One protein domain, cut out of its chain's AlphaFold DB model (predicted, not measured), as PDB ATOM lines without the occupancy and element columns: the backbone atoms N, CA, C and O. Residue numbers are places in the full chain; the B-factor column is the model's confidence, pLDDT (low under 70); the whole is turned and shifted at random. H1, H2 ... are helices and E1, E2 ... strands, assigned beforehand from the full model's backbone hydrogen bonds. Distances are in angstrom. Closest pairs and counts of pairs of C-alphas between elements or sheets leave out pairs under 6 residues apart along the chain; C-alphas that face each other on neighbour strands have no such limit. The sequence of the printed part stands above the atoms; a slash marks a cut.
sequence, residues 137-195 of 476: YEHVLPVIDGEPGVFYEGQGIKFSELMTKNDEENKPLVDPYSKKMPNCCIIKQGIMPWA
ATOM      1  N   TYR A 137     -38.295  42.543  86.580       81.06
ATOM      2  CA  TYR A 137     -38.042  41.114  86.389       81.06
ATOM      3  C   TYR A 137     -36.845  40.603  87.189       81.06
ATOM      4  O   TYR A 137     -36.453  39.449  87.035       81.06
ATOM      5  N   GLU A 138     -36.277  41.459  88.038       83.25
ATOM      6  CA  GLU A 138     -35.164  41.141  88.931       83.25
ATOM      7  C   GLU A 138     -33.903  40.664  88.192       83.25
ATOM      8  O   GLU A 138     -33.093  39.902  88.717       83.25
ATOM      9  N   HIS A 139     -33.716  41.136  86.962       87.88
ATOM     10  CA  HIS A 139     -32.561  40.827  86.130       87.88
ATOM     11  C   HIS A 139     -31.315  41.548  86.612       87.88
ATOM     12  O   HIS A 139     -31.193  42.763  86.473       87.88
ATOM     13  N   VAL A 140     -30.335  40.778  87.068       91.00
ATOM     14  CA  VAL A 140     -28.949  41.242  87.113       91.00
ATOM     15  C   VAL A 140     -28.324  40.965  85.754       91.00
ATOM     16  O   VAL A 140     -28.015  39.817  85.439       91.00
ATOM     17  N   LEU A 141     -28.200  42.002  84.918       92.94
ATOM     18  CA  LEU A 141     -27.670  41.829  83.564       92.94
ATOM     19  C   LEU A 141     -26.203  41.368  83.610       92.94
ATOM     20  O   LEU A 141     -25.414  41.941  84.367       92.94
ATOM     21  N   PRO A 142     -25.828  40.344  82.822       94.12
ATOM     22  CA  PRO A 142     -24.498  39.760  82.896       94.12
ATOM     23  C   PRO A 142     -23.444  40.651  82.230       94.12
ATOM     24  O   PRO A 142     -23.736  41.391  81.295       94.12
ATOM     25  N   VAL A 143     -22.195  40.530  82.678       95.06
ATOM     26  CA  VAL A 143     -21.010  40.980  81.933       95.06
ATOM     27  C   VAL A 143     -20.336  39.729  81.386       95.06
ATOM     28  O   VAL A 143     -20.007  38.832  82.164       95.06
ATOM     29  N   ILE A 144     -20.160  39.647  80.070       95.62
ATOM     30  CA  ILE A 144     -19.618  38.467  79.386       95.62
ATOM     31  C   ILE A 144     -18.390  38.923  78.605       95.62
ATOM     32  O   ILE A 144     -18.493  39.768  77.722       95.62
ATOM     33  N   ASP A 145     -17.217  38.405  78.974       92.94
ATOM     34  CA  ASP A 145     -15.912  38.797  78.419       92.94
ATOM     35  C   ASP A 145     -15.634  40.311  78.470       92.94
ATOM     36  O   ASP A 145     -15.042  40.890  77.564       92.94
ATOM     37  N   GLY A 146     -16.082  40.974  79.540       90.44
ATOM     38  CA  GLY A 146     -15.924  42.423  79.719       90.44
ATOM     39  C   GLY A 146     -16.920  43.281  78.930       90.44
ATOM     40  O   GLY A 146     -16.931  44.500  79.100       90.44
ATOM     41  N   GLU A 147     -17.788  42.670  78.122       93.81
ATOM     42  CA  GLU A 147     -18.860  43.349  77.394       93.81
ATOM     43  C   GLU A 147     -20.198  43.276  78.144       93.81
ATOM     44  O   GLU A 147     -20.456  42.319  78.886       93.81
ATOM     45  N   PRO A 148     -21.086  44.270  77.955       96.50
ATOM     46  CA  PRO A 148     -22.432  44.190  78.489       96.50
ATOM     47  C   PRO A 148     -23.207  43.053  77.820       96.50
ATOM     48  O   PRO A 148     -23.243  42.928  76.594       96.50
ATOM     49  N   GLY A 149     -23.859  42.239  78.641       95.69
ATOM     50  CA  GLY A 149     -24.732  41.167  78.208       95.69
ATOM     51  C   GLY A 149     -26.202  41.443  78.501       95.69
ATOM     52  O   GLY A 149     -26.586  42.376  79.210       95.69
ATOM     53  N   VAL A 150     -27.035  40.596  77.919       95.50
ATOM     54  CA  VAL A 150     -28.492  40.632  77.990       95.50
ATOM     55  C   VAL A 150     -29.026  39.220  78.180       95.50
ATOM     56  O   VAL A 150     -28.362  38.256  77.807       95.50
ATOM     57  N   PHE A 151     -30.230  39.084  78.730       94.44
ATOM     58  CA  PHE A 151     -30.946  37.812  78.675       94.44
ATOM     59  C   PHE A 151     -31.718  37.724  77.359       94.44
ATOM     60  O   PHE A 151     -32.451  38.653  77.013       94.44
ATOM     61  N   TYR A 152     -31.557  36.621  76.644       93.44
ATOM     62  CA  TYR A 152     -32.267  36.269  75.422       93.44
ATOM     63  C   TYR A 152     -32.747  34.826  75.570       93.44
ATOM     64  O   TYR A 152     -31.929  33.933  75.781       93.44
ATOM     65  N   GLU A 153     -34.063  34.616  75.545       90.88
ATOM     66  CA  GLU A 153     -34.689  33.290  75.695       90.88
ATOM     67  C   GLU A 153     -34.183  32.491  76.914       90.88
ATOM     68  O   GLU A 153     -33.934  31.290  76.867       90.88
ATOM     69  N   GLY A 154     -33.996  33.180  78.040       89.69
ATOM     70  CA  GLY A 154     -33.532  32.612  79.306       89.69
ATOM     71  C   GLY A 154     -32.013  32.498  79.436       89.69
ATOM     72  O   GLY A 154     -31.525  32.196  80.525       89.69
ATOM     73  N   GLN A 155     -31.251  32.776  78.376       93.19
ATOM     74  CA  GLN A 155     -29.795  32.642  78.358       93.19
ATOM     75  C   GLN A 155     -29.099  34.003  78.331       93.19
ATOM     76  O   GLN A 155     -29.545  34.941  77.674       93.19
ATOM     77  N   GLY A 156     -27.989  34.121  79.060       95.31
ATOM     78  CA  GLY A 156     -27.136  35.304  78.997       95.31
ATOM     79  C   GLY A 156     -26.296  35.293  77.722       95.31
ATOM     80  O   GLY A 156     -25.508  34.371  77.536       95.31
ATOM     81  N   ILE A 157     -26.431  36.319  76.885       96.31
ATOM     82  CA  ILE A 157     -25.637  36.507  75.659       96.31
ATOM     83  C   ILE A 157     -24.995  37.893  75.642       96.31
ATOM     84  O   ILE A 157     -25.457  38.807  76.337       96.31
ATOM     85  N   LYS A 158     -23.945  38.083  74.839       96.94
ATOM     86  CA  LYS A 158     -23.369  39.419  74.640       96.94
ATOM     87  C   LYS A 158     -24.354  40.316  73.899       96.94
ATOM     88  O   LYS A 158     -25.074  39.875  73.002       96.94
ATOM     89  N   PHE A 159     -24.357  41.607  74.220       96.06
ATOM     90  CA  PHE A 159     -25.158  42.569  73.463       96.06
ATOM     91  C   PHE A 159     -24.744  42.629  71.984       96.06
ATOM     92  O   PHE A 159     -25.599  42.754  71.110       96.06
ATOM     93  N   SER A 160     -23.450  42.492  71.694       94.94
ATOM     94  CA  SER A 160     -22.916  42.421  70.331       94.94
ATOM     95  C   SER A 160     -23.517  41.259  69.527       94.94
ATOM     96  O   SER A 160     -23.876  41.448  68.367       94.94
ATOM     97  N   GLU A 161     -23.730  40.100  70.151       95.38
ATOM     98  CA  GLU A 161     -24.401  38.952  69.526       95.38
ATOM     99  C   GLU A 161     -25.884  39.233  69.258       95.38
ATOM    100  O   GLU A 161     -26.375  38.942  68.164       95.38
ATOM    101  N   LEU A 162     -26.595  39.866  70.203       94.88
ATOM    102  CA  LEU A 162     -27.997  40.260  70.009       94.88
ATOM    103  C   LEU A 162     -28.170  41.142  68.762       94.88
ATOM    104  O   LEU A 162     -29.124  40.957  68.011       94.88
ATOM    105  N   MET A 163     -27.237  42.066  68.519       92.94
ATOM    106  CA  MET A 163     -27.268  42.960  67.354       92.94
ATOM    107  C   MET A 163     -27.177  42.222  66.008       92.94
ATOM    108  O   MET A 163     -27.512  42.807  64.981       92.94
ATOM    109  N   THR A 164     -26.717  40.966  66.003       91.88
ATOM    110  CA  THR A 164     -26.593  40.128  64.796       91.88
ATOM    111  C   THR A 164     -27.726  39.117  64.628       91.88
ATOM    112  O   THR A 164     -27.825  38.482  63.579       91.88
ATOM    113  N   LYS A 165     -28.588  38.958  65.641       91.12
ATOM    114  CA  LYS A 165     -29.743  38.059  65.572       91.12
ATOM    115  C   LYS A 165     -30.851  38.656  64.707       91.12
ATOM    116  O   LYS A 165     -31.092  39.865  64.730       91.12
ATOM    117  N   ASN A 166     -31.566  37.771  64.019       87.75
ATOM    118  CA  ASN A 166     -32.731  38.111  63.215       87.75
ATOM    119  C   ASN A 166     -33.985  37.379  63.710       87.75
ATOM    120  O   ASN A 166     -33.874  36.343  64.368       87.75
ATOM    121  N   ASP A 167     -35.155  37.934  63.402       82.62
ATOM    122  CA  ASP A 167     -36.442  37.255  63.552       82.62
ATOM    123  C   ASP A 167     -36.650  36.191  62.455       82.62
ATOM    124  O   ASP A 167     -35.796  35.979  61.588       82.62
ATOM    125  N   GLU A 168     -37.796  35.510  62.492       78.75
ATOM    126  CA  GLU A 168     -38.176  34.478  61.516       78.75
ATOM    127  C   GLU A 168     -38.251  35.006  60.070       78.75
ATOM    128  O   GLU A 168     -38.100  34.243  59.116       78.75
ATOM    129  N   GLU A 169     -38.427  36.318  59.884       81.38
ATOM    130  CA  GLU A 169     -38.440  36.982  58.578       81.38
ATOM    131  C   GLU A 169     -37.041  37.479  58.158       81.38
ATOM    132  O   GLU A 169     -36.912  38.250  57.203       81.38
ATOM    133  N   ASN A 170     -35.985  37.038  58.851       82.88
ATOM    134  CA  ASN A 170     -34.600  37.477  58.674       82.88
ATOM    135  C   ASN A 170     -34.388  38.990  58.881       82.88
ATOM    136  O   ASN A 170     -33.444  39.566  58.329       82.88
ATOM    137  N   LYS A 171     -35.230  39.654  59.678       84.44
ATOM    138  CA  LYS A 171     -35.047  41.068  60.030       84.44
ATOM    139  C   LYS A 171     -34.265  41.192  61.336       84.44
ATOM    140  O   LYS A 171     -34.539  40.432  62.262       84.44
ATOM    141  N   PRO A 172     -33.353  42.173  61.469       88.56
ATOM    142  CA  PRO A 172     -32.628  42.394  62.717       88.56
ATOM    143  C   PRO A 172     -33.574  42.576  63.906       88.56
ATOM    144  O   PRO A 172     -34.490  43.400  63.845       88.56
ATOM    145  N   LEU A 173     -33.320  41.860  65.006       91.12
ATOM    146  CA  LEU A 173     -34.127  41.993  66.229       91.12
ATOM    147  C   LEU A 173     -34.026  43.402  66.829       91.12
ATOM    148  O   LEU A 173     -34.995  43.936  67.373       91.12
ATOM    149  N   VAL A 174     -32.840  44.008  66.729       92.81
ATOM    150  CA  VAL A 174     -32.564  45.371  67.184       92.81
ATOM    151  C   VAL A 174     -32.359  46.260  65.969       92.81
ATOM    152  O   VAL A 174     -31.426  46.064  65.193       92.81
ATOM    153  N   ASP A 175     -33.187  47.292  65.841       91.25
ATOM    154  CA  ASP A 175     -33.007  48.297  64.800       91.25
ATOM    155  C   ASP A 175     -31.645  49.001  64.995       91.25
ATOM    156  O   ASP A 175     -31.400  49.594  66.053       91.25
ATOM    157  N   PRO A 176     -30.730  48.962  64.011       89.06
ATOM    158  CA  PRO A 176     -29.357  49.412  64.211       89.06
ATOM    159  C   PRO A 176     -29.235  50.921  64.456       89.06
ATOM    160  O   PRO A 176     -28.223  51.350  65.013       89.06
ATOM    161  N   TYR A 177     -30.249  51.717  64.105       90.00
ATOM    162  CA  TYR A 177     -30.225  53.177  64.219       90.00
ATOM    163  C   TYR A 177     -30.911  53.665  65.496       90.00
ATOM    164  O   TYR A 177     -30.322  54.379  66.306       90.00
ATOM    165  N   SER A 178     -32.165  53.271  65.687       91.19
ATOM    166  CA  SER A 178     -33.004  53.649  66.824       91.19
ATOM    167  C   SER A 178     -32.740  52.809  68.070       91.19
ATOM    168  O   SER A 178     -33.133  53.214  69.166       91.19
ATOM    169  N   LYS A 179     -32.099  51.644  67.907       93.69
ATOM    170  CA  LYS A 179     -31.883  50.624  68.942       93.69
ATOM    171  C   LYS A 179     -33.162  50.072  69.556       93.69
ATOM    172  O   LYS A 179     -33.111  49.485  70.631       93.69
ATOM    173  N   LYS A 180     -34.312  50.262  68.916       91.50
ATOM    174  CA  LYS A 180     -35.584  49.696  69.371       91.50
ATOM    175  C   LYS A 180     -35.721  48.245  68.919       91.50
ATOM    176  O   LYS A 180     -35.160  47.867  67.895       91.50
ATOM    177  N   MET A 181     -36.505  47.470  69.661       90.44
ATOM    178  CA  MET A 181     -36.888  46.102  69.306       90.44
ATOM    179  C   MET A 181     -38.392  46.040  69.002       90.44
ATOM    180  O   MET A 181     -39.182  45.731  69.895       90.44
ATOM    181  N   PRO A 182     -38.830  46.408  67.785       78.94
ATOM    182  CA  PRO A 182     -40.255  46.522  67.466       78.94
ATOM    183  C   PRO A 182     -40.997  45.176  67.477       78.94
ATOM    184  O   PRO A 182     -42.190  45.154  67.767       78.94
ATOM    185  N   ASN A 183     -40.289  44.075  67.208       81.19
ATOM    186  CA  ASN A 183     -40.851  42.728  67.077       81.19
ATOM    187  C   ASN A 183     -40.407  41.792  68.210       81.19
ATOM    188  O   ASN A 183     -40.394  40.577  68.040       81.19
ATOM    189  N   CYS A 184     -40.004  42.343  69.356       86.62
ATOM    190  CA  CYS A 184     -39.593  41.543  70.505       86.62
ATOM    191  C   CYS A 184     -40.382  41.926  71.752       86.62
ATOM    192  O   CYS A 184     -40.844  43.062  71.906       86.62
ATOM    193  N   CYS A 185     -40.460  40.995  72.693       85.25
ATOM    194  CA  CYS A 185     -40.930  41.262  74.037       85.25
ATOM    195  C   CYS A 185     -39.763  41.183  75.010       85.25
ATOM    196  O   CYS A 185     -38.764  40.517  74.758       85.25
ATOM    197  N   ILE A 186     -39.886  41.898  76.127       86.62
ATOM    198  CA  ILE A 186     -38.968  41.738  77.251       86.62
ATOM    199  C   ILE A 186     -39.816  41.260  78.418       86.62
ATOM    200  O   ILE A 186     -40.631  42.026  78.949       86.62
ATOM    201  N   ILE A 187     -39.594  40.009  78.792       85.00
ATOM    202  CA  ILE A 187     -40.221  39.309  79.910       85.00
ATOM    203  C   ILE A 187     -39.135  38.826  80.880       85.00
ATOM    204  O   ILE A 187     -37.956  39.146  80.723       85.00
ATOM    205  N   LYS A 188     -39.505  38.050  81.898       83.62
ATOM    206  CA  LYS A 188     -38.568  37.510  82.893       83.62
ATOM    207  C   LYS A 188     -37.518  36.557  82.324       83.62
ATOM    208  O   LYS A 188     -36.440  36.449  82.892       83.62
ATOM    209  N   GLN A 189     -37.754  35.936  81.181       86.06
ATOM    210  CA  GLN A 189     -36.747  35.161  80.456       86.06
ATOM    211  C   GLN A 189     -35.774  36.061  79.665       86.06
ATOM    212  O   GLN A 189     -34.807  35.576  79.094       86.06
ATOM    213  N   GLY A 190     -35.981  37.378  79.645       90.31
ATOM    214  CA  GLY A 190     -35.203  38.311  78.839       90.31
ATOM    215  C   GLY A 190     -35.950  38.722  77.581       90.31
ATOM    216  O   GLY A 190     -37.170  38.893  77.600       90.31
ATOM    217  N   ILE A 191     -35.206  38.929  76.502       91.75
ATOM    218  CA  ILE A 191     -35.762  39.199  75.182       91.75
ATOM    219  C   ILE A 191     -36.301  37.905  74.595       91.75
ATOM    220  O   ILE A 191     -35.577  36.912  74.541       91.75
ATOM    221  N   MET A 192     -37.526  37.960  74.089       89.31
ATOM    222  CA  MET A 192     -38.081  36.913  73.240       89.31
ATOM    223  C   MET A 192     -38.319  37.464  71.831       89.31
ATOM    224  O   MET A 192     -38.775  38.610  71.710       89.31
ATOM    225  N   PRO A 193     -38.057  36.678  70.776       88.50
ATOM    226  CA  PRO A 193     -38.133  37.112  69.380       88.50
ATOM    227  C   PRO A 193     -39.572  37.169  68.830       88.50
ATOM    228  O   PRO A 193     -39.810  36.861  67.669       88.50
ATOM    229  N   TRP A 194     -40.537  37.577  69.652       84.94
ATOM    230  CA  TRP A 194     -41.934  37.764  69.261       84.94
ATOM    231  C   TRP A 194     -42.485  39.093  69.782       84.94
ATOM    232  O   TRP A 194     -42.058  39.604  70.819       84.94
ATOM    233  N   ALA A 195     -43.447  39.689  69.081       79.12
ATOM    234  CA  ALA A 195     -44.077  40.921  69.543       79.12
ATOM    235  C   ALA A 195     -44.962  40.642  70.769       79.12
ATOM    236  O   ALA A 195     -45.748  39.705  70.758       79.12
TER     237      ALA A 195
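This is residues 137 to 195 of the 476 residues of the protein "Conserved putative membrane protein" of Estrella lausannensis (UniProt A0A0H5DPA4). With little regular structure, two small strand hairpins, E1 with E2 and E3 with E4, meet where E1 comes near E4, and short H1 and the long loop 163 to 184 complete a rough ring. The 59 printed residues hold E1, E2, H1, E3, E4 in that order, mostly strand, with 20 residues in named elements. The whole is compact, radius of gyration of the C-alphas 11.1 A, spanning 29 by 22 by 18 A.

E1, residues 147 to 152, begins at C-alpha (-18.860, 43.349, 77.394) and is 15.3 A long. E2 is 155 to 158, 10.1 A; H1 is 159 to 162, 5.0 A; E3 is 185 to 187, 6.2 A; E4 is 190 to 192, 6.4 A, ending at C-alpha (-38.081, 36.913, 73.240).

Antiparallel E1 and E2 form a hairpin, N 150 to O 157 2.9 A. Residues 143 to 144 pair antiparallel with 147 to 148 of E1. The closest C-alphas of E1 and H1, Gly 149 and Phe 159, are 5.0 A apart. H1 is too short for an O i to N i+4 pair; its one O i to N i+3 pair is within range. The closest C-alphas of E1 and E4, Phe 151 and Gly 190, are 4.3 A apart. E3 and E4 form an antiparallel hairpin, N 187 to O 190 2.9 A. E3 is apart from E1 and E2.

The farthest C-alphas, Gly 146 and Glu 169, are 31.4 A apart. The printed part has no cut; the link H1 to E3 is long. No printed residue is under 70 in pLDDT.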